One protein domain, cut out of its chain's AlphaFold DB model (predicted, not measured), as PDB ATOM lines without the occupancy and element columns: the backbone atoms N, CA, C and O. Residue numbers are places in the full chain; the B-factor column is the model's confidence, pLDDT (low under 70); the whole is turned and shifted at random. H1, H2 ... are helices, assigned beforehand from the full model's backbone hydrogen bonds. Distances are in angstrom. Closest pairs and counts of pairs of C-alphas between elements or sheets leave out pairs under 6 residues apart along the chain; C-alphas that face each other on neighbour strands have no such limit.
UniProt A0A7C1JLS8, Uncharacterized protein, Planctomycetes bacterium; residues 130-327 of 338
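What this domain is: This is residues 130 to 327 of the 338 residues of an uncharacterized protein of Planctomycetes bacterium (UniProt A0A7C1JLS8). Five helices, H2, H3, H4, H6 and H7, make a ring of an up-and-down bundle, in which each helix runs against the one before it, and the long H1 packs on the outside of H2 and H7. The short H5 sits at the end where H2, H4 and H7 finish, and a long unnamed loop, residues 223 to 252, lies at the other end, where H3 finishes and H4 begins. The 198 printed residues hold seven named helices, H1 to H7 in chain order, and no named strand; the class is all helix. The whole is compact, with a radius of gyration of the C-alphas of 16.5 A, and spans 50 by 35 by 30 A.

Where its parts are: H1, residues 130 to 160, begins at C-alpha 130 (-12.209, 13.124, -3.030) and is the longest, 45.0 A from first to last C-alpha. H2 is residues 167 to 191, 36.4 A, and H3 is residues 198 to 222, 35.5 A, ending at C-alpha 222 (4.662, 28.621, 22.868). H4 is residues 253 to 266, 20.1 A; H5 is residues 269 to 272, 5.3 A; H6 is residues 283 to 300, 25.4 A. H7, residues 306 to 321, 22.2 A, ends at C-alpha 321 (6.273, 16.605, -2.617).

How they stand to each other: H2 and H7, the hubs, touch four helices each. They touch each other at a steep tilt of 47 degrees, the same way, with Thr 181 and Val 314 closest, their C-alphas 5.1 A apart. H1 and H2 are a hairpin at 34.8 degrees, a shallow tilt only just short of steep; the C-alphas of Ser 144 and Ile 178 are closest, 5.1 A. H1 also touches H7, closest at the C-alphas of Ala 147 and Ala 317, 4.9 A. H2 and H3 form a hairpin, closest at the C-alphas of Ala 176 and Gly 216, 5.8 A. H3 and H4 form another, closest at the C-alphas of Gly 213 and Val 257, 4.1 A. H4 touches residues 292 to 300 of H6, closest at the C-alphas of Leu 263 and Ala 293, 6.0 A. H6 and H7 are a hairpin with the C-alphas of Ala 293 and Pro 308 closest, 4.9 A. H5 touches residues 315 to 319 of H7, closest at the C-alphas of Gln 272 and Gln 319, 5.7 A. H4 and H7 are near each other; H1 and H4 are apart. Every O i to N i+4 pair is within hydrogen-bond range in H1, H2, H3, H4, H6 and H7; H5 is too short for such a pair.

The domain as a whole: The C-alphas farthest apart, of Pro 247 and Pro 327, are 54.3 A apart. The printed part has no cut, and the link from H3 to H4, 30 residues, is long. Mean pLDDT of the printed part is 88.3; residues 163, 193, 228 to 238 and 327 are under 70.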
ATOM      1  N   ARG A 130     -12.742  14.134  -3.961       85.81
ATOM      2  CA  ARG A 130     -12.209  13.124  -3.030       85.81
ATOM      3  C   ARG A 130     -10.801  12.683  -3.420       85.81
ATOM      4  O   ARG A 130      -9.921  12.642  -2.571       85.81
ATOM      5  N   GLN A 131     -10.575  12.424  -4.706       86.12
ATOM      6  CA  GLN A 131      -9.258  12.051  -5.213       86.12
ATOM      7  C   GLN A 131      -8.248  13.195  -5.058       86.12
ATOM      8  O   GLN A 131      -7.112  12.954  -4.662       86.12
ATOM      9  N   GLN A 132      -8.665  14.444  -5.294       83.75
ATOM     10  CA  GLN A 132      -7.815  15.617  -5.059       83.75
ATOM     11  C   GLN A 132      -7.439  15.777  -3.581       83.75
ATOM     12  O   GLN A 132      -6.297  16.130  -3.293       83.75
ATOM     13  N   LEU A 133      -8.365  15.497  -2.657       87.75
ATOM     14  CA  LEU A 133      -8.103  15.550  -1.221       87.75
ATOM     15  C   LEU A 133      -7.137  14.444  -0.786       87.75
ATOM     16  O   LEU A 133      -6.195  14.724  -0.054       87.75
ATOM     17  N   THR A 134      -7.316  13.210  -1.265       90.06
ATOM     18  CA  THR A 134      -6.384  12.108  -0.981       90.06
ATOM     19  C   THR A 134      -4.985  12.400  -1.528       90.06
ATOM     20  O   THR A 134      -3.998  12.196  -0.824       90.06
ATOM     21  N   GLU A 135      -4.888  12.936  -2.750       89.62
ATOM     22  CA  GLU A 135      -3.616  13.388  -3.327       89.62
ATOM     23  C   GLU A 135      -2.981  14.505  -2.489       89.62
ATOM     24  O   GLU A 135      -1.779  14.466  -2.222       89.62
ATOM     25  N   LEU A 136      -3.783  15.477  -2.039       90.75
ATOM     26  CA  LEU A 136      -3.309  16.576  -1.204       90.75
ATOM     27  C   LEU A 136      -2.782  16.050   0.132       90.75
ATOM     28  O   LEU A 136      -1.636  16.326   0.462       90.75
ATOM     29  N   VAL A 137      -3.557  15.243   0.859       93.00
ATOM     30  CA  VAL A 137      -3.140  14.655   2.144       93.00
ATOM     31  C   VAL A 137      -1.861  13.834   1.978       93.00
ATOM     32  O   VAL A 137      -0.926  14.008   2.758       93.00
ATOM     33  N   GLY A 138      -1.766  13.013   0.927       92.94
ATOM     34  CA  GLY A 138      -0.543  12.269   0.617       92.94
ATOM     35  C   GLY A 138       0.662  13.188   0.391       92.94
ATOM     36  O   GLY A 138       1.732  12.955   0.954       92.94
ATOM     37  N   SER A 139       0.480  14.273  -0.369       93.69
ATOM     38  CA  SER A 139       1.538  15.264  -0.603       93.69
ATOM     39  C   SER A 139       1.913  16.054   0.656       93.69
ATOM     40  O   SER A 139       3.086  16.364   0.841       93.69
ATOM     41  N   LEU A 140       0.958  16.330   1.551       95.19
ATOM     42  CA  LEU A 140       1.201  17.023   2.816       95.19
ATOM     43  C   LEU A 140       2.002  16.147   3.781       95.19
ATOM     44  O   LEU A 140       2.973  16.633   4.351       95.19
ATOM     45  N   LEU A 141       1.654  14.861   3.922       96.00
ATOM     46  CA  LEU A 141       2.392  13.918   4.774       96.00
ATOM     47  C   LEU A 141       3.820  13.704   4.268       96.00
ATOM     48  O   LEU A 141       4.778  13.802   5.036       96.00
ATOM     49  N   PHE A 142       3.973  13.456   2.965       95.94
ATOM     50  CA  PHE A 142       5.292  13.308   2.360       95.94
ATOM     51  C   PHE A 142       6.102  14.609   2.456       95.94
ATOM     52  O   PHE A 142       7.280  14.583   2.808       95.94
ATOM     53  N   GLY A 143       5.461  15.757   2.223       94.94
ATOM     54  CA  GLY A 143       6.057  17.078   2.396       94.94
ATOM     55  C   GLY A 143       6.538  17.327   3.822       94.94
ATOM     56  O   GLY A 143       7.650  17.818   3.988       94.94
ATOM     57  N   SER A 144       5.772  16.934   4.845       97.06
ATOM     58  CA  SER A 144       6.189  17.052   6.248       97.06
ATOM     59  C   SER A 144       7.453  16.254   6.546       97.06
ATOM     60  O   SER A 144       8.374  16.778   7.170       97.06
ATOM     61  N   LEU A 145       7.518  15.004   6.076       96.56
ATOM     62  CA  LEU A 145       8.691  14.151   6.265       96.56
ATOM     63  C   LEU A 145       9.931  14.771   5.610       96.56
ATOM     64  O   LEU A 145      10.979  14.886   6.243       96.56
ATOM     65  N   VAL A 146       9.809  15.219   4.356       95.88
ATOM     66  CA  VAL A 146      10.925  15.858   3.644       95.88
ATOM     67  C   VAL A 146      11.315  17.186   4.297       95.88
ATOM     68  O   VAL A 146      12.504  17.471   4.404       95.88
ATOM     69  N   ALA A 147      10.349  17.984   4.763       95.88
ATOM     70  CA  ALA A 147      10.609  19.238   5.466       95.88
ATOM     71  C   ALA A 147      11.387  19.008   6.764       95.88
ATOM     72  O   ALA A 147      12.353  19.725   7.013       95.88
ATOM     73  N   ALA A 148      11.025  17.988   7.549       95.75
ATOM     74  CA  ALA A 148      11.738  17.626   8.771       95.75
ATOM     75  C   ALA A 148      13.182  17.181   8.484       95.75
ATOM     76  O   ALA A 148      14.111  17.654   9.135       95.75
ATOM     77  N   VAL A 149      13.389  16.335   7.467       94.88
ATOM     78  CA  VAL A 149      14.736  15.902   7.054       94.88
ATOM     79  C   VAL A 149      15.562  17.085   6.543       94.88
ATOM     80  O   VAL A 149      16.710  17.248   6.945       94.88
ATOM     81  N   ALA A 150      14.988  17.937   5.691       93.75
ATOM     82  CA  ALA A 150      15.673  19.113   5.162       93.75
ATOM     83  C   ALA A 150      16.034  20.110   6.275       93.75
ATOM     84  O   ALA A 150      17.162  20.597   6.302       93.75
ATOM     85  N   ALA A 151      15.125  20.348   7.225       92.75
ATOM     86  CA  ALA A 151      15.390  21.161   8.407       92.75
ATOM     87  C   ALA A 151      16.520  20.562   9.260       92.75
ATOM     88  O   ALA A 151      17.431  21.286   9.649       92.75
ATOM     89  N   GLY A 152      16.524  19.242   9.473       90.38
ATOM     90  CA  GLY A 152      17.609  18.534  10.160       90.38
ATOM     91  C   GLY A 152      18.968  18.707   9.474       90.38
ATOM     92  O   GLY A 152      19.961  19.001  10.135       90.38
ATOM     93  N   VAL A 153      19.014  18.609   8.141       90.88
ATOM     94  CA  VAL A 153      20.235  18.875   7.358       90.88
ATOM     95  C   VAL A 153      20.696  20.321   7.535       90.88
ATOM     96  O   VAL A 153      21.885  20.561   7.730       90.88
ATOM     97  N   MET A 154      19.773  21.286   7.508       87.75
ATOM     98  CA  MET A 154      20.114  22.689   7.743       87.75
ATOM     99  C   MET A 154      20.694  22.891   9.150       87.75
ATOM    100  O   MET A 154      21.718  23.557   9.286       87.75
ATOM    101  N   LEU A 155      20.094  22.293  10.187       89.38
ATOM    102  CA  LEU A 155      20.606  22.359  11.564       89.38
ATOM    103  C   LEU A 155      22.009  21.760  11.673       89.38
ATOM    104  O   LEU A 155      22.862  22.349  12.327       89.38
ATOM    105  N   LEU A 156      22.272  20.637  10.995       88.25
ATOM    106  CA  LEU A 156      23.593  20.011  10.976       88.25
ATOM    107  C   LEU A 156      24.651  20.934  10.354       88.25
ATOM    108  O   LEU A 156      25.761  21.037  10.874       88.25
ATOM    109  N   ILE A 157      24.295  21.641   9.277       85.56
ATOM    110  CA  ILE A 157      25.164  22.658   8.666       85.56
ATOM    111  C   ILE A 157      25.429  23.794   9.665       85.56
ATOM    112  O   ILE A 157      26.579  24.187   9.848       85.56
ATOM    113  N   GLY A 158      24.396  24.295  10.350       80.81
ATOM    114  CA  GLY A 158      24.545  25.337  11.374       80.81
ATOM    115  C   GLY A 158      25.431  24.906  12.550       80.81
ATOM    116  O   GLY A 158      26.325  25.647  12.958       80.81
ATOM    117  N   ALA A 159      25.247  23.676  13.033       85.00
ATOM    118  CA  ALA A 159      26.038  23.100  14.115       85.00
ATOM    119  C   ALA A 159      27.518  22.948  13.729       85.00
ATOM    120  O   ALA A 159      28.395  23.234  14.543       85.00
ATOM    121  N   TYR A 160      27.806  22.574  12.476       82.56
ATOM    122  CA  TYR A 160      29.175  22.493  11.957       82.56
ATOM    123  C   TYR A 160      29.901  23.849  11.981       82.56
ATOM    124  O   TYR A 160      31.109  23.902  12.195       82.56
ATOM    125  N   HIS A 161      29.168  24.955  11.826       73.12
ATOM    126  CA  HIS A 161      29.713  26.312  11.917       73.12
ATOM    127  C   HIS A 161      29.866  26.834  13.360       73.12
ATOM    128  O   HIS A 161      30.198  28.003  13.550       73.12
ATOM    129  N   GLY A 162      29.683  25.982  14.375       71.12
ATOM    130  CA  GLY A 162      30.020  26.286  15.770       71.12
ATOM    131  C   GLY A 162      28.862  26.804  16.624       71.12
ATOM    132  O   GLY A 162      29.090  27.250  17.744       71.12
ATOM    133  N   SER A 163      27.622  26.753  16.134       69.62
ATOM    134  CA  SER A 163      26.426  27.097  16.914       69.62
ATOM    135  C   SER A 163      25.494  25.895  16.969       69.62
ATOM    136  O   SER A 163      24.678  25.700  16.070       69.62
ATOM    137  N   ALA A 164      25.635  25.063  18.003       80.25
ATOM    138  CA  ALA A 164      24.697  23.974  18.245       80.25
ATOM    139  C   ALA A 164      23.339  24.576  18.667       80.25
ATOM    140  O   ALA A 164      23.275  25.235  19.707       80.25
ATOM    141  N   PRO A 165      22.274  24.403  17.867       85.69
ATOM    142  CA  PRO A 165      20.965  24.952  18.190       85.69
ATOM    143  C   PRO A 165      20.359  24.206  19.379       85.69
ATOM    144  O   PRO A 165      20.575  23.003  19.546       85.69
ATOM    145  N   THR A 166      19.568  24.904  20.193       91.38
ATOM    146  CA  THR A 166      18.834  24.253  21.285       91.38
ATOM    147  C   THR A 166      17.717  23.358  20.734       91.38
ATOM    148  O   THR A 166      17.355  23.421  19.548       91.38
ATOM    149  N   ILE A 167      17.158  22.486  21.577       92.56
ATOM    150  CA  ILE A 167      16.088  21.577  21.147       92.56
ATOM    151  C   ILE A 167      14.829  22.351  20.741       92.56
ATOM    152  O   ILE A 167      14.174  21.995  19.762       92.56
ATOM    153  N   GLU A 168      14.542  23.460  21.419       93.69
ATOM    154  CA  GLU A 168      13.397  24.328  21.157       93.69
ATOM    155  C   GLU A 168      13.566  25.054  19.819       93.69
ATOM    156  O   GLU A 168      12.644  25.102  19.006       93.69
ATOM    157  N   GLN A 169      14.774  25.547  19.536       92.81
ATOM    158  CA  GLN A 169      15.118  26.156  18.253       92.81
ATOM    159  C   GLN A 169      15.020  25.156  17.087       92.81
ATOM    160  O   GLN A 169      14.522  25.478  16.004       92.81
ATOM    161  N   SER A 170      15.454  23.917  17.323       94.06
ATOM    162  CA  SER A 170      15.348  22.825  16.353       94.06
ATOM    163  C   SER A 170      13.884  22.458  16.082       94.06
ATOM    164  O   SER A 170      13.476  22.336  14.925       94.06
ATOM    165  N   ALA A 171      13.076  22.345  17.138       95.81
ATOM    166  CA  ALA A 171      11.645  22.088  17.040       95.81
ATOM    167  C   ALA A 171      10.917  23.221  16.302       95.81
ATOM    168  O   ALA A 171      10.126  22.947  15.397       95.81
ATOM    169  N   TRP A 172      11.241  24.481  16.606       96.50
ATOM    170  CA  TRP A 172      10.703  25.640  15.895       96.50
ATOM    171  C   TRP A 172      10.987  25.566  14.394       96.50
ATOM    172  O   TRP A 172      10.067  25.723  13.590       96.50
ATOM    173  N   LEU A 173      12.232  25.267  13.998       96.00
ATOM    174  CA  LEU A 173      12.606  25.183  12.586       96.00
ATOM    175  C   LEU A 173      11.815  24.097  11.850       96.00
ATOM    176  O   LEU A 173      11.307  24.347  10.755       96.00
ATOM    177  N   VAL A 174      11.703  22.906  12.445       97.38
ATOM    178  CA  VAL A 174      10.960  21.780  11.862       97.38
ATOM    179  C   VAL A 174       9.482  22.136  11.712       97.38
ATOM    180  O   VAL A 174       8.926  21.984  10.623       97.38
ATOM    181  N   LEU A 175       8.853  22.668  12.761       97.94
ATOM    182  CA  LEU A 175       7.440  23.051  12.736       97.94
ATOM    183  C   LEU A 175       7.171  24.169  11.720       97.94
ATOM    184  O   LEU A 175       6.234  24.064  10.926       97.94
ATOM    185  N   ALA A 176       8.020  25.199  11.675       97.44
ATOM    186  CA  ALA A 176       7.908  26.290  10.710       97.44
ATOM    187  C   ALA A 176       8.103  25.804   9.262       97.44
ATOM    188  O   ALA A 176       7.383  26.239   8.360       97.44
ATOM    189  N   ALA A 177       9.036  24.875   9.025       98.06
ATOM    190  CA  ALA A 177       9.257  24.286   7.707       98.06
ATOM    191  C   ALA A 177       8.073  23.415   7.254       98.06
ATOM    192  O   ALA A 177       7.664  23.489   6.093       98.06
ATOM    193  N   ILE A 178       7.485  22.626   8.158       98.38
ATOM    194  CA  ILE A 178       6.280  21.832   7.875       98.38
ATOM    195  C   ILE A 178       5.106  22.761   7.547       98.38
ATOM    196  O   ILE A 178       4.497  22.625   6.484       98.38
ATOM    197  N   ALA A 179       4.838  23.750   8.402       98.31
ATOM    198  CA  ALA A 179       3.755  24.706   8.202       98.31
ATOM    199  C   ALA A 179       3.914  25.490   6.888       98.31
ATOM    200  O   ALA A 179       2.953  25.636   6.132       98.31
ATOM    201  N   GLY A 180       5.135  25.928   6.562       98.00
ATOM    202  CA  GLY A 180       5.423  26.598   5.296       98.00
ATOM    203  C   GLY A 180       5.232  25.694   4.081       98.00
ATOM    204  O   GLY A 180       4.680  26.128   3.071       98.00
ATOM    205  N   THR A 181       5.612  24.421   4.190       98.19
ATOM    206  CA  THR A 181       5.393  23.424   3.132       98.19
ATOM    207  C   THR A 181       3.902  23.212   2.887       98.19
ATOM    208  O   THR A 181       3.456  23.252   1.740       98.19
ATOM    209  N   TRP A 182       3.112  23.054   3.951       98.06
ATOM    210  CA  TRP A 182       1.660  22.907   3.853       98.06
ATOM    211  C   TRP A 182       1.007  24.136   3.236       98.06
ATOM    212  O   TRP A 182       0.234  24.004   2.290       98.06
ATOM    213  N   ALA A 183       1.371  25.328   3.706       97.69
ATOM    214  CA  ALA A 183       0.855  26.587   3.189       97.69
ATOM    215  C   ALA A 183       1.069  26.713   1.670       97.69
ATOM    216  O   ALA A 183       0.141  27.060   0.931       97.69
ATOM    217  N   VAL A 184       2.265  26.370   1.180       97.12
ATOM    218  CA  VAL A 184       2.583  26.423  -0.253       97.12
ATOM    219  C   VAL A 184       1.834  25.348  -1.047       97.12
ATOM    220  O   VAL A 184       1.259  25.674  -2.086       97.12
ATOM    221  N   LEU A 185       1.803  24.095  -0.578       95.44
ATOM    222  CA  LEU A 185       1.133  22.994  -1.283       95.44
ATOM    223  C   LEU A 185      -0.385  23.198  -1.367       95.44
ATOM    224  O   LEU A 185      -0.964  23.038  -2.442       95.44
ATOM    225  N   VAL A 186      -1.020  23.608  -0.265       95.00
ATOM    226  CA  VAL A 186      -2.455  23.920  -0.224       95.00
ATOM    227  C   VAL A 186      -2.776  25.044  -1.207       95.00
ATOM    228  O   VAL A 186      -3.658  24.891  -2.051       95.00
ATOM    229  N   THR A 187      -2.019  26.144  -1.169       94.44
ATOM    230  CA  THR A 187      -2.253  27.291  -2.060       94.44
ATOM    231  C   THR A 187      -2.044  26.921  -3.531       94.44
ATOM    232  O   THR A 187      -2.847  27.292  -4.386       94.44
ATOM    233  N   ALA A 188      -1.006  26.137  -3.836       91.62
ATOM    234  CA  ALA A 188      -0.753  25.658  -5.189       91.62
ATOM    235  C   ALA A 188      -1.896  24.778  -5.714       91.62
ATOM    236  O   ALA A 188      -2.290  24.933  -6.870       91.62
ATOM    237  N   LYS A 189      -2.485  23.926  -4.862       89.31
ATOM    238  CA  LYS A 189      -3.616  23.070  -5.243       89.31
ATOM    239  C   LYS A 189      -4.840  23.879  -5.671       89.31
ATOM    240  O   LYS A 189      -5.475  23.545  -6.667       89.31
ATOM    241  N   PHE A 190      -5.130  24.984  -4.984       88.75
ATOM    242  CA  PHE A 190      -6.211  25.896  -5.373       88.75
ATOM    243  C   PHE A 190      -5.952  26.615  -6.708       88.75
ATOM    244  O   PHE A 190      -6.898  27.043  -7.372       88.75
ATOM    245  N   TRP A 191      -4.691  26.740  -7.128       88.00
ATOM    246  CA  TRP A 191      -4.313  27.387  -8.388       88.00
ATOM    247  C   TRP A 191      -4.228  26.448  -9.586       88.00
ATOM    248  O   TRP A 191      -4.282  26.943 -10.711       88.00
ATOM    249  N   GLU A 192      -4.155  25.128  -9.386       81.50
ATOM    250  CA  GLU A 192      -4.207  24.144 -10.485       81.50
ATOM    251  C   GLU A 192      -5.494  24.272 -11.320       81.50
ATOM    252  O   GLU A 192      -5.504  23.932 -12.497       81.50
ATOM    253  N   LEU A 193      -6.568  24.798 -10.724       68.88
ATOM    254  CA  LEU A 193      -7.896  24.895 -11.334       68.88
ATOM    255  C   LEU A 193      -8.168  26.234 -12.037       68.88
ATOM    256  O   LEU A 193      -9.240  26.403 -12.614       68.88
ATOM    257  N   ARG A 194      -7.256  27.216 -11.957       72.25
ATOM    258  CA  ARG A 194      -7.507  28.577 -12.461       72.25
ATOM    259  C   ARG A 194      -6.278  29.168 -13.144       72.25
ATOM    260  O   ARG A 194      -5.241  29.392 -12.511       72.25
ATOM    261  N   GLU A 195      -6.426  29.532 -14.414       72.50
ATOM    262  CA  GLU A 195      -5.545  30.520 -15.037       72.50
ATOM    263  C   GLU A 195      -5.725  31.841 -14.280       72.50
ATOM    264  O   GLU A 195      -6.839  32.333 -14.117       72.50
ATOM    265  N   GLY A 196      -4.645  32.362 -13.700       71.00
ATOM    266  CA  GLY A 196      -4.721  33.499 -12.790       71.00
ATOM    267  C   GLY A 196      -3.598  34.490 -13.028       71.00
ATOM    268  O   GLY A 196      -2.478  34.098 -13.365       71.00
ATOM    269  N   ASP A 197      -3.907  35.765 -12.802       83.25
ATOM    270  CA  ASP A 197      -2.948  36.863 -12.839       83.25
ATOM    271  C   ASP A 197      -1.798  36.616 -11.843       83.25
ATOM    272  O   ASP A 197      -1.993  36.247 -10.678       83.25
ATOM    273  N   GLY A 198      -0.569  36.825 -12.313       84.81
ATOM    274  CA  GLY A 198       0.632  36.704 -11.501       84.81
ATOM    275  C   GLY A 198       0.677  37.699 -10.340       84.81
ATOM    276  O   GLY A 198       1.247  37.362  -9.302       84.81
ATOM    277  N   ALA A 199       0.078  38.888 -10.482       81.62
ATOM    278  CA  ALA A 199       0.003  39.871  -9.400       81.62
ATOM    279  C   ALA A 199      -0.883  39.373  -8.249       81.62
ATOM    280  O   ALA A 199      -0.454  39.390  -7.094       81.62
ATOM    281  N   LEU A 200      -2.060  38.824  -8.567       85.50
ATOM    282  CA  LEU A 200      -2.969  38.251  -7.575       85.50
ATOM    283  C   LEU A 200      -2.315  37.086  -6.821       85.50
ATOM    284  O   LEU A 200      -2.372  37.037  -5.598       85.50
ATOM    285  N   ARG A 201      -1.610  36.189  -7.525       89.56
ATOM    286  CA  ARG A 201      -0.896  35.065  -6.887       89.56
ATOM    287  C   ARG A 201       0.194  35.529  -5.915       89.56
ATOM    288  O   ARG A 201       0.358  34.932  -4.854       89.56
ATOM    289  N   ARG A 202       0.923  36.605  -6.246       88.81
ATOM    290  CA  ARG A 202       1.913  37.225  -5.342       88.81
ATOM    291  C   ARG A 202       1.254  37.813  -4.102       88.81
ATOM    292  O   ARG A 202       1.733  37.583  -2.998       88.81
ATOM    293  N   PHE A 203       0.155  38.537  -4.289       88.50
ATOM    294  CA  PHE A 203      -0.594  39.130  -3.189       88.50
ATOM    295  C   PHE A 203      -1.182  38.060  -2.257       88.50
ATOM    296  O   PHE A 203      -1.027  38.142  -1.042       88.50
ATOM    297  N   THR A 204      -1.772  36.998  -2.809       93.19
ATOM    298  CA  THR A 204      -2.252  35.861  -2.017       93.19
ATOM    299  C   THR A 204      -1.108  35.179  -1.264       93.19
ATOM    300  O   THR A 204      -1.263  34.913  -0.076       93.19
ATOM    301  N   MET A 205       0.055  34.950  -1.895       94.69
ATOM    302  CA  MET A 205       1.212  34.409  -1.170       94.69
ATOM    303  C   MET A 205       1.667  35.331  -0.042       94.69
ATOM    304  O   MET A 205       1.990  34.833   1.026       94.69
ATOM    305  N   MET A 206       1.664  36.650  -0.234       95.12
ATOM    306  CA  MET A 206       1.998  37.599   0.828       95.12
ATOM    307  C   MET A 206       1.072  37.441   2.042       95.12
ATOM    308  O   MET A 206       1.564  37.398   3.166       95.12
ATOM    309  N   ILE A 207      -0.243  37.292   1.829       93.56
ATOM    310  CA  ILE A 207      -1.215  37.044   2.911       93.56
ATOM    311  C   ILE A 207      -0.938  35.701   3.597       93.56
ATOM    312  O   ILE A 207      -0.899  35.629   4.824       93.56
ATOM    313  N   VAL A 208      -0.699  34.643   2.818       97.38
ATOM    314  CA  VAL A 208      -0.342  33.316   3.347       97.38
ATOM    315  C   VAL A 208       0.954  33.384   4.163       97.38
ATOM    316  O   VAL A 208       1.033  32.812   5.246       97.38
ATOM    317  N   GLY A 209       1.949  34.134   3.689       97.50
ATOM    318  CA  GLY A 209       3.197  34.393   4.397       97.50
ATOM    319  C   GLY A 209       2.991  35.194   5.678       97.50
ATOM    320  O   GLY A 209       3.593  34.867   6.690       97.50
ATOM    321  N   ALA A 210       2.108  36.194   5.681       95.88
ATOM    322  CA  ALA A 210       1.761  36.942   6.888       95.88
ATOM    323  C   ALA A 210       1.135  36.027   7.956       95.88
ATOM    324  O   ALA A 210       1.553  36.056   9.115       95.88
ATOM    325  N   ALA A 211       0.191  35.168   7.555       97.62
ATOM    326  CA  ALA A 211      -0.415  34.172   8.440       97.62
ATOM    327  C   ALA A 211       0.621  33.160   8.958       97.62
ATOM    328  O   ALA A 211       0.633  32.839  10.145       97.62
ATOM    329  N   LEU A 212       1.532  32.704   8.093       97.88
ATOM    330  CA  LEU A 212       2.622  31.810   8.476       97.88
ATOM    331  C   LEU A 212       3.622  32.487   9.422       97.88
ATOM    332  O   LEU A 212       4.116  31.840  10.335       97.88
ATOM    333  N   GLY A 213       3.894  33.780   9.242       96.69
ATOM    334  CA  GLY A 213       4.711  34.567  10.161       96.69
ATOM    335  C   GLY A 213       4.069  34.659  11.543       96.69
ATOM    336  O   GLY A 213       4.736  34.404  12.542       96.69
ATOM    337  N   LEU A 214       2.762  34.930  11.612       96.62
ATOM    338  CA  LEU A 214       2.029  34.910  12.880       96.62
ATOM    339  C   LEU A 214       2.089  33.529  13.546       96.62
ATOM    340  O   LEU A 214       2.370  33.439  14.737       96.62
ATOM    341  N   LEU A 215       1.882  32.457  12.777       97.75
ATOM    342  CA  LEU A 215       1.997  31.088  13.278       97.75
ATOM    343  C   LEU A 215       3.422  30.774  13.758       97.75
ATOM    344  O   LEU A 215       3.596  30.182  14.814       97.75
ATOM    345  N   GLY A 216       4.445  31.205  13.019       96.00
ATOM    346  CA  GLY A 216       5.846  31.050  13.401       96.00
ATOM    347  C   GLY A 216       6.179  31.770  14.705       96.00
ATOM    348  O   GLY A 216       6.933  31.230  15.513       96.00
ATOM    349  N   TRP A 217       5.585  32.943  14.941       95.69
ATOM    350  CA  TRP A 217       5.685  33.633  16.226       95.69
ATOM    351  C   TRP A 217       4.952  32.873  17.338       95.69
ATOM    352  O   TRP A 217       5.543  32.670  18.387       95.69
ATOM    353  N   LEU A 218       3.729  32.380  17.107       96.88
ATOM    354  CA  LEU A 218       2.989  31.575  18.096       96.88
ATOM    355  C   LEU A 218       3.741  30.299  18.493       96.88
ATOM    356  O   LEU A 218       3.736  29.917  19.658       96.88
ATOM    357  N   ILE A 219       4.403  29.646  17.535       96.31
ATOM    358  CA  ILE A 219       5.260  28.487  17.805       96.31
ATOM    359  C   ILE A 219       6.474  28.924  18.632       96.31
ATOM    360  O   ILE A 219       6.808  28.260  19.603       96.31
ATOM    361  N   ALA A 220       7.133  30.032  18.276       93.62
ATOM    362  CA  ALA A 220       8.287  30.524  19.031       93.62
ATOM    363  C   ALA A 220       7.911  30.890  20.474       93.62
ATOM    364  O   ALA A 220       8.602  30.481  21.399       93.62
ATOM    365  N   ASP A 221       6.800  31.602  20.655       94.19
ATOM    366  CA  ASP A 221       6.259  32.006  21.953       94.19
ATOM    367  C   ASP A 221       5.844  30.784  22.787       94.19
ATOM    368  O   ASP A 221       6.283  30.624  23.921       94.19
ATOM    369  N   GLY A 222       5.100  29.845  22.193       94.62
ATOM    370  CA  GLY A 222       4.662  28.621  22.868       94.62
ATOM    371  C   GLY A 222       5.800  27.667  23.248       94.62
ATOM    372  O   GLY A 222       5.678  26.941  24.232       94.62
ATOM    373  N   LEU A 223       6.907  27.667  22.499       93.12
ATOM    374  CA  LEU A 223       8.117  26.908  22.837       93.12
ATOM    375  C   LEU A 223       9.119  27.723  23.678       93.12
ATOM    376  O   LEU A 223      10.184  27.202  23.998       93.12
ATOM    377  N   LEU A 224       8.808  28.981  24.020       91.38
ATOM    378  CA  LEU A 224       9.705  29.903  24.731       91.38
ATOM    379  C   LEU A 224      11.079  30.054  24.043       91.38
ATOM    380  O   LEU A 224      12.123  30.182  24.684       91.38
ATOM    381  N   VAL A 225      11.085  30.028  22.708       88.00
ATOM    382  CA  VAL A 225      12.300  30.072  21.889       88.00
ATOM    383  C   VAL A 225      12.779  31.505  21.745       88.00
ATOM    384  O   VAL A 225      12.133  32.332  21.100       88.00
ATOM    385  N   SER A 226      13.993  31.767  22.224       82.56
ATOM    386  CA  SER A 226      14.745  32.939  21.784       82.56
ATOM    387  C   SER A 226      15.494  32.604  20.490       82.56
ATOM    388  O   SER A 226      16.329  31.698  20.429       82.56
ATOM    389  N   LEU A 227      15.162  33.323  19.417       80.56
ATOM    390  CA  LEU A 227      15.915  33.287  18.165       80.56
ATOM    391  C   LEU A 227      16.944  34.423  18.223       80.56
ATOM    392  O   LEU A 227      16.568  35.581  18.005       80.56
ATOM    393  N   PRO A 228      18.217  34.139  18.552       69.88
ATOM    394  CA  PRO A 228      19.215  35.181  18.716       69.88
ATOM    395  C   PRO A 228      19.402  35.940  17.406       69.88
ATOM    396  O   PRO A 228      19.519  35.357  16.321       69.88
ATOM    397  N   ARG A 229      19.431  37.268  17.507       68.00
ATOM    398  CA  ARG A 229      19.793  38.125  16.386       68.00
ATOM    399  C   ARG A 229      21.281  37.912  16.103       68.00
ATOM    400  O   ARG A 229      22.109  38.139  16.972       68.00
ATOM    401  N   ALA A 230      21.614  37.445  14.902       63.09
ATOM    402  CA  ALA A 230      23.003  37.343  14.476       63.09
ATOM    403  C   ALA A 230      23.498  38.719  14.002       63.09
ATOM    404  O   ALA A 230      22.855  39.347  13.158       63.09
ATOM    405  N   ASP A 231      24.643  39.158  14.519       62.12
ATOM    406  CA  ASP A 231      25.227  40.470  14.206       62.12
ATOM    407  C   ASP A 231      25.985  40.499  12.864       62.12
ATOM    408  O   ASP A 231      26.295  41.566  12.339       62.12
ATOM    409  N   ALA A 232      26.255  39.328  12.273       54.78
ATOM    410  CA  ALA A 232      27.229  39.145  11.192       54.78
ATOM    411  C   ALA A 232      26.934  39.907   9.881       54.78
ATOM    412  O   ALA A 232      27.870  40.290   9.187       54.78
ATOM    413  N   LEU A 233      25.663  40.134   9.524       53.19
ATOM    414  CA  LEU A 233      25.265  40.866   8.302       53.19
ATOM    415  C   LEU A 233      24.431  42.125   8.596       53.19
ATOM    416  O   LEU A 233      23.540  42.480   7.824       53.19
ATOM    417  N   GLN A 234      24.652  42.782   9.738       58.41
ATOM    418  CA  GLN A 234      24.061  44.095  10.021       58.41
ATOM    419  C   GLN A 234      24.610  45.114   9.012       58.41
ATOM    420  O   GLN A 234      25.688  45.671   9.201       58.41
ATOM    421  N   VAL A 235      23.891  45.326   7.902       55.19
ATOM    422  CA  VAL A 235      24.409  46.146   6.800       55.19
ATOM    423  C   VAL A 235      24.629  47.592   7.243       55.19
ATOM    424  O   VAL A 235      25.611  48.146   6.787       55.19
ATOM    425  N   HIS A 236      23.827  48.185   8.140       54.25
ATOM    426  CA  HIS A 236      24.011  49.540   8.704       54.25
ATOM    427  C   HIS A 236      23.253  49.680  10.049       54.25
ATOM    428  O   HIS A 236      22.257  48.995  10.257       54.25
ATOM    429  N   ASN A 237      23.660  50.629  10.911       63.75
ATOM    430  CA  ASN A 237      23.096  50.956  12.243       63.75
ATOM    431  C   ASN A 237      21.637  51.483  12.262       63.75
ATOM    432  O   ASN A 237      21.265  52.240  13.161       63.75
ATOM    433  N   TYR A 238      20.790  51.154  11.285       69.25
ATOM    434  CA  TYR A 238      19.372  51.485  11.413       69.25
ATOM    435  C   TYR A 238      18.762  50.542  12.450       69.25
ATOM    436  O   TYR A 238      19.045  49.353  12.448       69.25
ATOM    437  N   ARG A 239      17.957  51.049  13.380       70.38
ATOM    438  CA  ARG A 239      17.199  50.204  14.309       70.38
ATOM    439  C   ARG A 239      15.744  50.242  13.887       70.38
ATOM    440  O   ARG A 239      15.170  51.324  13.766       70.38
ATOM    441  N   LEU A 240      15.152  49.073  13.647       75.38
ATOM    442  CA  LEU A 240      13.703  48.999  13.492       75.38
ATOM    443  C   LEU A 240      13.017  49.426  14.799       75.38
ATOM    444  O   LEU A 240      13.552  49.240  15.891       75.38
ATOM    445  N   SER A 241      11.827  50.012  14.657       80.12
ATOM    446  CA  SER A 241      10.978  50.454  15.768       80.12
ATOM    447  C   SER A 241      10.745  49.342  16.799       80.12
ATOM    448  O   SER A 241      10.681  48.162  16.443       80.12
ATOM    449  N   GLY A 242      10.504  49.733  18.057       79.94
ATOM    450  CA  GLY A 242      10.140  48.834  19.159       79.94
ATOM    451  C   GLY A 242       8.862  48.010  18.932       79.94
ATOM    452  O   GLY A 242       8.557  47.117  19.706       79.94
ATOM    453  N   VAL A 243       8.118  48.270  17.851       84.62
ATOM    454  CA  VAL A 243       6.996  47.428  17.398       84.62
ATOM    455  C   VAL A 243       7.474  46.092  16.808       84.62
ATOM    456  O   VAL A 243       6.753  45.093  16.852       84.62
ATOM    457  N   PHE A 244       8.675  46.066  16.225       83.44
ATOM    458  CA  PHE A 244       9.262  44.877  15.604       83.44
ATOM    459  C   PHE A 244      10.169  44.109  16.561       83.44
ATOM    460  O   PHE A 244      10.313  42.896  16.414       83.44
ATOM    461  N   TYR A 245      10.767  44.800  17.533       85.69
ATOM    462  CA  TYR A 245      11.763  44.225  18.426       85.69
ATOM    463  C   TYR A 245      11.613  44.726  19.851       85.69
ATOM    464  O   TYR A 245      11.443  45.924  20.073       85.69
ATOM    465  N   GLY A 246      11.721  43.800  20.801       82.62
ATOM    466  CA  GLY A 246      11.675  44.120  22.219       82.62
ATOM    467  C   GLY A 246      12.926  44.842  22.724       82.62
ATOM    468  O   GLY A 246      13.925  44.945  22.002       82.62
ATOM    469  N   PRO A 247      12.889  45.339  23.973       78.81
ATOM    470  CA  PRO A 247      14.045  45.954  24.635       78.81
ATOM    471  C   PRO A 247      15.266  45.023  24.714       78.81
ATOM    472  O   PRO A 247      16.404  45.482  24.718       78.81
ATOM    473  N   ASP A 248      15.013  43.719  24.738       75.94
ATOM    474  CA  ASP A 248      15.961  42.604  24.726       75.94
ATOM    475  C   ASP A 248      16.498  42.262  23.321       75.94
ATOM    476  O   ASP A 248      17.379  41.419  23.172       75.94
ATOM    477  N   GLY A 249      15.985  42.911  22.271       76.62
ATOM    478  CA  GLY A 249      16.343  42.636  20.882       76.62
ATOM    479  C   GLY A 249      15.651  41.412  20.280       76.62
ATOM    480  O   GLY A 249      15.933  41.082  19.123       76.62
ATOM    481  N   ALA A 250      14.730  40.770  21.008       82.19
ATOM    482  CA  ALA A 250      13.971  39.627  20.515       82.19
ATOM    483  C   ALA A 250      12.985  40.045  19.417       82.19
ATOM    484  O   ALA A 250      12.370  41.116  19.471       82.19
ATOM    485  N   ALA A 251      12.839  39.197  18.397       85.75
ATOM    486  CA  ALA A 251      11.891  39.425  17.312       85.75
ATOM    487  C   ALA A 251      10.451  39.330  17.837       85.75
ATOM    488  O   ALA A 251      10.005  38.271  18.275       85.75
ATOM    489  N   MET A 252       9.703  40.431  17.762       89.44
ATOM    490  CA  MET A 252       8.283  40.453  18.112       89.44
ATOM    491  C   MET A 252       7.421  39.934  16.957       89.44
ATOM    492  O   MET A 252       7.873  39.810  15.815       89.44
ATOM    493  N   ARG A 253       6.131  39.706  17.226       92.69
ATOM    494  CA  ARG A 253       5.130  39.243  16.245       92.69
ATOM    495  C   ARG A 253       5.200  39.952  14.885       92.69
ATOM    496  O   ARG A 253       5.118  39.304  13.845       92.69
ATOM    497  N   MET A 254       5.405  41.273  14.876       90.50
ATOM    498  CA  MET A 254       5.431  42.060  13.639       90.50
ATOM    499  C   MET A 254       6.670  41.778  12.785       90.50
ATOM    500  O   MET A 254       6.567  41.816  11.561       90.50
ATOM    501  N   ALA A 255       7.812  41.438  13.393       90.44
ATOM    502  CA  ALA A 255       9.014  41.052  12.656       90.44
ATOM    503  C   ALA A 255       8.821  39.717  11.930       90.44
ATOM    504  O   ALA A 255       9.194  39.601  10.761       90.44
ATOM    505  N   PHE A 256       8.174  38.736  12.568       94.00
ATOM    506  CA  PHE A 256       7.824  37.475  11.910       94.00
ATOM    507  C   PHE A 256       6.841  37.697  10.757       94.00
ATOM    508  O   PHE A 256       7.097  37.254   9.639       94.00
ATOM    509  N   VAL A 257       5.743  38.418  11.008       95.00
ATOM    510  CA  VAL A 257       4.721  38.707   9.990       95.00
ATOM    511  C   VAL A 257       5.338  39.421   8.788       95.00
ATOM    512  O   VAL A 257       5.168  38.960   7.662       95.00
ATOM    513  N   ALA A 258       6.100  40.496   9.004       92.69
ATOM    514  CA  ALA A 258       6.712  41.265   7.923       92.69
ATOM    515  C   ALA A 258       7.745  40.448   7.131       92.69
ATOM    516  O   ALA A 258       7.742  40.479   5.895       92.69
ATOM    517  N   SER A 259       8.581  39.665   7.820       93.94
ATOM    518  CA  SER A 259       9.614  38.844   7.182       93.94
ATOM    519  C   SER A 259       9.005  37.746   6.313       93.94
ATOM    520  O   SER A 259       9.323  37.645   5.128       93.94
ATOM    521  N   PHE A 260       8.076  36.950   6.853       96.88
ATOM    522  CA  PHE A 260       7.448  35.875   6.084       96.88
ATOM    523  C   PHE A 260       6.529  36.409   4.979       96.88
ATOM    524  O   PHE A 260       6.553  35.868   3.873       96.88
ATOM    525  N   ALA A 261       5.785  37.496   5.216       95.75
ATOM    526  CA  ALA A 261       4.976  38.139   4.179       95.75
ATOM    527  C   ALA A 261       5.842  38.616   3.005       95.75
ATOM    528  O   ALA A 261       5.534  38.324   1.849       95.75
ATOM    529  N   THR A 262       6.962  39.287   3.293       93.31
ATOM    530  CA  THR A 262       7.891  39.772   2.261       93.31
ATOM    531  C   THR A 262       8.545  38.611   1.515       93.31
ATOM    532  O   THR A 262       8.603  38.617   0.286       93.31
ATOM    533  N   LEU A 263       8.993  37.575   2.230       96.88
ATOM    534  CA  LEU A 263       9.573  36.384   1.613       96.88
ATOM    535  C   LEU A 263       8.582  35.710   0.657       96.88
ATOM    536  O   LEU A 263       8.938  35.373  -0.475       96.88
ATOM    537  N   PHE A 264       7.335  35.538   1.091       96.88
ATOM    538  CA  PHE A 264       6.299  34.913   0.277       96.88
ATOM    539  C   PHE A 264       5.814  35.783  -0.881       96.88
ATOM    540  O   PHE A 264       5.426  35.245  -1.918       96.88
ATOM    541  N   LEU A 265       5.911  37.104  -0.759       93.19
ATOM    542  CA  LEU A 265       5.676  38.032  -1.860       93.19
ATOM    543  C   LEU A 265       6.760  37.917  -2.950       93.19
ATOM    544  O   LEU A 265       6.451  37.918  -4.146       93.19
ATOM    545  N   LEU A 266       8.030  37.836  -2.540       92.12
ATOM    546  CA  LEU A 266       9.184  37.844  -3.443       92.12
ATOM    547  C   LEU A 266       9.382  36.504  -4.158       92.12
ATOM    548  O   LEU A 266       9.631  36.461  -5.369       92.12
ATOM    549  N   VAL A 267       9.283  35.399  -3.417       94.56
ATOM    550  CA  VAL A 267       9.552  34.065  -3.953       94.56
ATOM    551  C   VAL A 267       8.349  33.571  -4.745       94.56
ATOM    552  O   VAL A 267       7.214  33.521  -4.279       94.56
ATOM    553  N   ARG A 268       8.602  33.143  -5.984       93.00
ATOM    554  CA  ARG A 268       7.570  32.597  -6.876       93.00
ATOM    555  C   ARG A 268       7.286  31.131  -6.553       93.00
ATOM    556  O   ARG A 268       7.503  30.267  -7.401       93.00
ATOM    557  N   TRP A 269       6.815  30.857  -5.342       94.38
ATOM    558  CA  TRP A 269       6.562  29.511  -4.814       94.38
ATOM    559  C   TRP A 269       5.728  28.628  -5.753       94.38
ATOM    560  O   TRP A 269       6.046  27.457  -5.931       94.38
ATOM    561  N   TRP A 270       4.743  29.202  -6.454       90.12
ATOM    562  CA  TRP A 270       3.918  28.469  -7.426       90.12
ATOM    563  C   TRP A 270       4.706  27.870  -8.597       90.12
ATOM    564  O   TRP A 270       4.261  26.906  -9.208       90.12
ATOM    565  N   ARG A 271       5.874  28.431  -8.939       90.31
ATOM    566  CA  ARG A 271       6.758  27.844  -9.959       90.31
ATOM    567  C   ARG A 271       7.499  26.617  -9.436       90.31
ATOM    568  O   ARG A 271       7.909  25.785 -10.234       90.31
ATOM    569  N   GLN A 272       7.690  26.512  -8.122       92.88
ATOM    570  CA  GLN A 272       8.352  25.362  -7.503       92.88
ATOM    571  C   GLN A 272       7.417  24.153  -7.416       92.88
ATOM    572  O   GLN A 272       7.885  23.020  -7.474       92.88
ATOM    573  N   THR A 273       6.109  24.397  -7.333       92.31
ATOM    574  CA  THR A 273       5.059  23.368  -7.336       92.31
ATOM    575  C   THR A 273       4.592  22.960  -8.728       92.31
ATOM    576  O   THR A 273       3.776  22.053  -8.841       92.31
ATOM    577  N   ASP A 274       5.064  23.625  -9.785       88.94
ATOM    578  CA  ASP A 274       4.581  23.396 -11.149       88.94
ATOM    579  C   ASP A 274       4.873  21.946 -11.602       88.94
ATOM    580  O   ASP A 274       6.042  21.527 -11.584       88.94
ATOM    581  N   PRO A 275       3.855  21.157 -12.010       84.12
ATOM    582  CA  PRO A 275       4.046  19.789 -12.493       84.12
ATOM    583  C   PRO A 275       4.896  19.689 -13.761       84.12
ATOM    584  O   PRO A 275       5.511  18.648 -14.007       84.12
ATOM    585  N   LEU A 276       4.946  20.763 -14.558       82.00
ATOM    586  CA  LEU A 276       5.658  20.827 -15.836       82.00
ATOM    587  C   LEU A 276       7.135  21.230 -15.688       82.00
ATOM    588  O   LEU A 276       7.813  21.501 -16.682       82.00
ATOM    589  N   ARG A 277       7.662  21.267 -14.459       83.38
ATOM    590  CA  ARG A 277       9.068  21.600 -14.206       83.38
ATOM    591  C   ARG A 277      10.026  20.584 -14.845       83.38
ATOM    592  O   ARG A 277       9.827  19.376 -14.781       83.38
ATOM    593  N   HIS A 278      11.130  21.068 -15.413       78.06
ATOM    594  CA  HIS A 278      12.105  20.214 -16.111       78.06
ATOM    595  C   HIS A 278      12.904  19.284 -15.186       78.06
ATOM    596  O   HIS A 278      13.370  18.232 -15.618       78.06
ATOM    597  N   THR A 279      13.081  19.669 -13.924       85.38
ATOM    598  CA  THR A 279      13.865  18.938 -12.922       85.38
ATOM    599  C   THR A 279      13.029  18.744 -11.669       85.38
ATOM    600  O   THR A 279      12.372  19.694 -11.244       85.38
ATOM    601  N   ARG A 280      13.104  17.565 -11.037       83.25
ATOM    602  CA  ARG A 280      12.419  17.305  -9.758       83.25
ATOM    603  C   ARG A 280      12.815  18.316  -8.680       83.25
ATOM    604  O   ARG A 280      11.934  18.880  -8.046       83.25
ATOM    605  N   LEU A 281      14.117  18.581  -8.556       90.50
ATOM    606  CA  LEU A 281      14.689  19.582  -7.658       90.50
ATOM    607  C   LEU A 281      15.573  20.543  -8.459       90.50
ATOM    608  O   LEU A 281      16.553  20.141  -9.087       90.50
ATOM    609  N   SER A 282      15.209  21.822  -8.461       91.50
ATOM    610  CA  SER A 282      15.954  22.905  -9.093       91.50
ATOM    611  C   SER A 282      16.863  23.576  -8.069       91.50
ATOM    612  O   SER A 282      16.418  24.395  -7.262       91.50
ATOM    613  N   LEU A 283      18.163  23.279  -8.147       91.25
ATOM    614  CA  LEU A 283      19.180  23.930  -7.310       91.25
ATOM    615  C   LEU A 283      19.197  25.451  -7.508       91.25
ATOM    616  O   LEU A 283      19.452  26.194  -6.568       91.25
ATOM    617  N   TRP A 284      18.867  25.924  -8.713       89.81
ATOM    618  CA  TRP A 284      18.765  27.353  -8.996       89.81
ATOM    619  C   TRP A 284      17.605  28.009  -8.246       89.81
ATOM    620  O   TRP A 284      17.778  29.068  -7.647       89.81
ATOM    621  N   SER A 285      16.425  27.378  -8.250       91.94
ATOM    622  CA  SER A 285      15.276  27.888  -7.499       91.94
ATOM    623  C   SER A 285      15.539  27.868  -5.996       91.94
ATOM    624  O   SER A 285      15.178  28.820  -5.306       91.94
ATOM    625  N   LEU A 286      16.198  26.817  -5.500       94.75
ATOM    626  CA  LEU A 286      16.620  26.719  -4.105       94.75
ATOM    627  C   LEU A 286      17.585  27.856  -3.742       94.75
ATOM    628  O   LEU A 286      17.319  28.596  -2.800       94.75
ATOM    629  N   ALA A 287      18.642  28.056  -4.533       91.69
ATOM    630  CA  ALA A 287      19.616  29.124  -4.319       91.69
ATOM    631  C   ALA A 287      18.963  30.515  -4.345       91.69
ATOM    632  O   ALA A 287      19.212  31.325  -3.458       91.69
ATOM    633  N   CYS A 288      18.067  30.777  -5.304       92.62
ATOM    634  CA  CYS A 288      17.311  32.031  -5.355       92.62
ATOM    635  C   CYS A 288      16.403  32.216  -4.131       92.62
ATOM    636  O   CYS A 288      16.227  33.339  -3.673       92.62
ATOM    637  N   THR A 289      15.823  31.133  -3.604       96.12
ATOM    638  CA  THR A 289      14.953  31.178  -2.417       96.12
ATOM    639  C   THR A 289      15.757  31.488  -1.163       96.12
ATOM    640  O   THR A 289      15.363  32.362  -0.397       96.12
ATOM    641  N   ILE A 290      16.902  30.826  -0.985       94.31
ATOM    642  CA  ILE A 290      17.828  31.087   0.123       94.31
ATOM    643  C   ILE A 290      18.339  32.527   0.040       94.31
ATOM    644  O   ILE A 290      18.238  33.251   1.020       94.31
ATOM    645  N   LEU A 291      18.786  32.982  -1.136       90.25
ATOM    646  CA  LEU A 291      19.245  34.358  -1.339       90.25
ATOM    647  C   LEU A 291      18.145  35.383  -1.028       90.25
ATOM    648  O   LEU A 291      18.397  36.358  -0.326       90.25
ATOM    649  N   ALA A 292      16.920  35.161  -1.513       92.44
ATOM    650  CA  ALA A 292      15.787  36.027  -1.202       92.44
ATOM    651  C   ALA A 292      15.499  36.052   0.306       92.44
ATOM    652  O   ALA A 292      15.310  37.125   0.867       92.44
ATOM    653  N   ALA A 293      15.522  34.897   0.973       95.00
ATOM    654  CA  ALA A 293      15.342  34.806   2.417       95.00
ATOM    655  C   ALA A 293      16.455  35.516   3.192       95.00
ATOM    656  O   ALA A 293      16.157  36.201   4.164       95.00
ATOM    657  N   THR A 294      17.707  35.433   2.744       90.94
ATOM    658  CA  THR A 294      18.825  36.167   3.351       90.94
ATOM    659  C   THR A 294      18.645  37.674   3.195       90.94
ATOM    660  O   THR A 294      18.815  38.407   4.163       90.94
ATOM    661  N   LEU A 295      18.238  38.149   2.013       87.38
ATOM    662  CA  LEU A 295      17.971  39.572   1.780       87.38
ATOM    663  C   LEU A 295      16.794  40.079   2.620       87.38
ATOM    664  O   LEU A 295      16.866  41.167   3.180       87.38
ATOM    665  N   VAL A 296      15.727  39.286   2.744       90.00
ATOM    666  CA  VAL A 296      14.581  39.607   3.605       90.00
ATOM    667  C   VAL A 296      14.992  39.621   5.074       90.00
ATOM    668  O   VAL A 296      14.626  40.549   5.789       90.00
ATOM    669  N   ALA A 297      15.781  38.645   5.522       90.00
ATOM    670  CA  ALA A 297      16.285  38.615   6.889       90.00
ATOM    671  C   ALA A 297      17.166  39.836   7.188       90.00
ATOM    672  O   ALA A 297      17.012  40.450   8.237       90.00
ATOM    673  N   ALA A 298      18.024  40.237   6.245       86.19
ATOM    674  CA  ALA A 298      18.844  41.438   6.365       86.19
ATOM    675  C   ALA A 298      18.002  42.726   6.380       86.19
ATOM    676  O   ALA A 298      18.268  43.606   7.193       86.19
ATOM    677  N   LEU A 299      16.979  42.824   5.522       85.50
ATOM    678  CA  LEU A 299      16.081  43.982   5.428       85.50
ATOM    679  C   LEU A 299      15.255  44.184   6.703       85.50
ATOM    680  O   LEU A 299      15.059  45.311   7.147       85.50
ATOM    681  N   TRP A 300      14.756  43.092   7.279       86.94
ATOM    682  CA  TRP A 300      13.919  43.147   8.473       86.94
ATOM    683  C   TRP A 300      14.703  42.972   9.770       86.94
ATOM    684  O   TRP A 300      14.091  43.060  10.821       86.94
ATOM    685  N   GLN A 301      16.022  42.749   9.713       85.50
ATOM    686  CA  GLN A 301      16.875  42.354  10.849       85.50
ATOM    687  C   GLN A 301      16.398  41.083  11.561       85.50
ATOM    688  O   GLN A 301      16.606  40.889  12.767       85.50
ATOM    689  N   PHE A 302      15.713  40.211  10.824       85.12
ATOM    690  CA  PHE A 302      15.257  38.930  11.337       85.12
ATOM    691  C   PHE A 302      16.476  38.045  11.644       85.12
ATOM    692  O   PHE A 302      17.473  38.139  10.920       85.12
ATOM    693  N   PRO A 303      16.426  37.185  12.678       81.75
ATOM    694  CA  PRO A 303      17.498  36.241  12.994       81.75
ATOM    695  C   PRO A 303      18.050  35.537  11.738       81.75
ATOM    696  O   PRO A 303      17.362  34.741  11.094       81.75
ATOM    697  N   GLN A 304      19.285  35.900  11.359       75.44
ATOM    698  CA  GLN A 304      19.734  35.861   9.955       75.44
ATOM    699  C   GLN A 304      19.807  34.462   9.351       75.44
ATOM    700  O   GLN A 304      19.569  34.308   8.158       75.44
ATOM    701  N   TRP A 305      20.113  33.444  10.153       86.56
ATOM    702  CA  TRP A 305      20.254  32.067   9.671       86.56
ATOM    703  C   TRP A 305      18.924  31.312   9.650       86.56
ATOM    704  O   TRP A 305      18.695  30.480   8.776       86.56
ATOM    705  N   TRP A 306      17.996  31.670  10.539       91.56
ATOM    706  CA  TRP A 306      16.737  30.953  10.720       91.56
ATOM    707  C   TRP A 306      15.821  31.070   9.504       91.56
ATOM    708  O   TRP A 306      15.358  30.056   8.987       91.56
ATOM    709  N   LEU A 307      15.611  32.285   8.988       93.25
ATOM    710  CA  LEU A 307      14.709  32.491   7.852       93.25
ATOM    711  C   LEU A 307      15.201  31.788   6.566       93.25
ATOM    712  O   LEU A 307      14.391  31.102   5.937       93.25
ATOM    713  N   PRO A 308      16.491  31.864   6.174       94.50
ATOM    714  CA  PRO A 308      17.022  31.086   5.055       94.50
ATOM    715  C   PRO A 308      16.958  29.571   5.253       94.50
ATOM    716  O   PRO A 308      16.630  28.862   4.301       94.50
ATOM    717  N   MET A 309      17.222  29.063   6.463       94.19
ATOM    718  CA  MET A 309      17.113  27.629   6.759       94.19
ATOM    719  C   MET A 309      15.669  27.141   6.615       94.19
ATOM    720  O   MET A 309      15.428  26.117   5.966       94.19
ATOM    721  N   THR A 310      14.696  27.892   7.146       96.69
ATOM    722  CA  THR A 310      13.269  27.583   6.985       96.69
ATOM    723  C   THR A 310      12.882  27.633   5.510       96.69
ATOM    724  O   THR A 310      12.318  26.675   4.987       96.69
ATOM    725  N   ALA A 311      13.229  28.713   4.804       97.38
ATOM    726  CA  ALA A 311      12.869  28.909   3.401       97.38
ATOM    727  C   ALA A 311      13.480  27.841   2.481       97.38
ATOM    728  O   ALA A 311      12.805  27.327   1.587       97.38
ATOM    729  N   GLY A 312      14.744  27.477   2.715       96.88
ATOM    730  CA  GLY A 312      15.427  26.403   2.001       96.88
ATOM    731  C   GLY A 312      14.771  25.046   2.247       96.88
ATOM    732  O   GLY A 312      14.505  24.318   1.292       96.88
ATOM    733  N   SER A 313      14.428  24.740   3.502       97.62
ATOM    734  CA  SER A 313      13.730  23.500   3.869       97.62
ATOM    735  C   SER A 313      12.354  23.402   3.207       97.62
ATOM    736  O   SER A 313      12.046  22.386   2.587       97.62
ATOM    737  N   VAL A 314      11.568  24.486   3.239       98.12
ATOM    738  CA  VAL A 314      10.278  24.577   2.535       98.12
ATOM    739  C   VAL A 314      10.475  24.379   1.032       98.12
ATOM    740  O   VAL A 314       9.765  23.593   0.414       98.12
ATOM    741  N   SER A 315      11.465  25.038   0.424       97.44
ATOM    742  CA  SER A 315      11.732  24.918  -1.013       97.44
ATOM    743  C   SER A 315      12.080  23.486  -1.434       97.44
ATOM    744  O   SER A 315      11.598  23.020  -2.468       97.44
ATOM    745  N   ILE A 316      12.886  22.772  -0.643       96.75
ATOM    746  CA  ILE A 316      13.221  21.364  -0.893       96.75
ATOM    747  C   ILE A 316      11.964  20.498  -0.757       96.75
ATOM    748  O   ILE A 316      11.637  19.742  -1.672       96.75
ATOM    749  N   ALA A 317      11.233  20.640   0.351       97.19
ATOM    750  CA  ALA A 317      10.054  19.836   0.643       97.19
ATOM    751  C   ALA A 317       8.952  20.005  -0.407       97.19
ATOM    752  O   ALA A 317       8.429  19.022  -0.928       97.19
ATOM    753  N   VAL A 318       8.665  21.246  -0.800       96.75
ATOM    754  CA  VAL A 318       7.665  21.576  -1.820       96.75
ATOM    755  C   VAL A 318       8.032  20.987  -3.185       96.75
ATOM    756  O   VAL A 318       7.178  20.414  -3.865       96.75
ATOM    757  N   GLN A 319       9.297  21.088  -3.604       95.44
ATOM    758  CA  GLN A 319       9.746  20.545  -4.894       95.44
ATOM    759  C   GLN A 319       9.716  19.014  -4.931       95.44
ATOM    760  O   GLN A 319       9.443  18.426  -5.979       95.44
ATOM    761  N   MET A 320       9.981  18.368  -3.796       94.19
ATOM    762  CA  MET A 320       9.957  16.910  -3.673       94.19
ATOM    763  C   MET A 320       8.532  16.358  -3.574       94.19
ATOM    764  O   MET A 320       8.252  15.314  -4.157       94.19
ATOM    765  N   ALA A 321       7.643  17.050  -2.859       93.62
ATOM    766  CA  ALA A 321       6.273  16.605  -2.617       93.62
ATOM    767  C   ALA A 321       5.297  16.929  -3.749       93.62
ATOM    768  O   ALA A 321       4.271  16.263  -3.887       93.62
ATOM    769  N   SER A 322       5.600  17.933  -4.571       90.06
ATOM    770  CA  SER A 322       4.757  18.270  -5.716       90.06
ATOM    771  C   SER A 322       4.857  17.206  -6.822       90.06
ATOM    772  O   SER A 322       5.944  16.676  -7.082       90.06
ATOM    773  N   PRO A 323       3.757  16.906  -7.534       84.00
ATOM    774  CA  PRO A 323       3.770  15.945  -8.634       84.00
ATOM    775  C   PRO A 323       4.734  16.396  -9.737       84.00
ATOM    776  O   PRO A 323       4.893  17.591  -9.983       84.00
ATOM    777  N   TRP A 324       5.392  15.442 -10.398       82.56
ATOM    778  CA  TRP A 324       6.352  15.709 -11.473       82.56
ATOM    779  C   TRP A 324       6.093  14.793 -12.663       82.56
ATOM    780  O   TRP A 324       6.134  13.568 -12.525       82.56
ATOM    781  N   ILE A 325       5.850  15.386 -13.832       79.62
ATOM    782  CA  ILE A 325       5.689  14.646 -15.085       79.62
ATOM    783  C   ILE A 325       7.021  14.662 -15.825       79.62
ATOM    784  O   ILE A 325       7.564  15.712 -16.162       79.62
ATOM    785  N   GLU A 326       7.545  13.474 -16.101       76.31
ATOM    786  CA  GLU A 326       8.816  13.329 -16.797       76.31
ATOM    787  C   GLU A 326       8.742  13.883 -18.237       76.31
ATOM    788  O   GLU A 326       7.843  13.486 -18.992       76.31
ATOM    789  N   PRO A 327       9.695  14.735 -18.671       68.88
ATOM    790  CA  PRO A 327       9.666  15.353 -19.999       68.88
ATOM    791  C   PRO A 327       9.567  14.342 -21.151       68.88
ATOM    792  O   PRO A 327       8.867  14.576 -22.134       68.88
TER     793      PRO A 327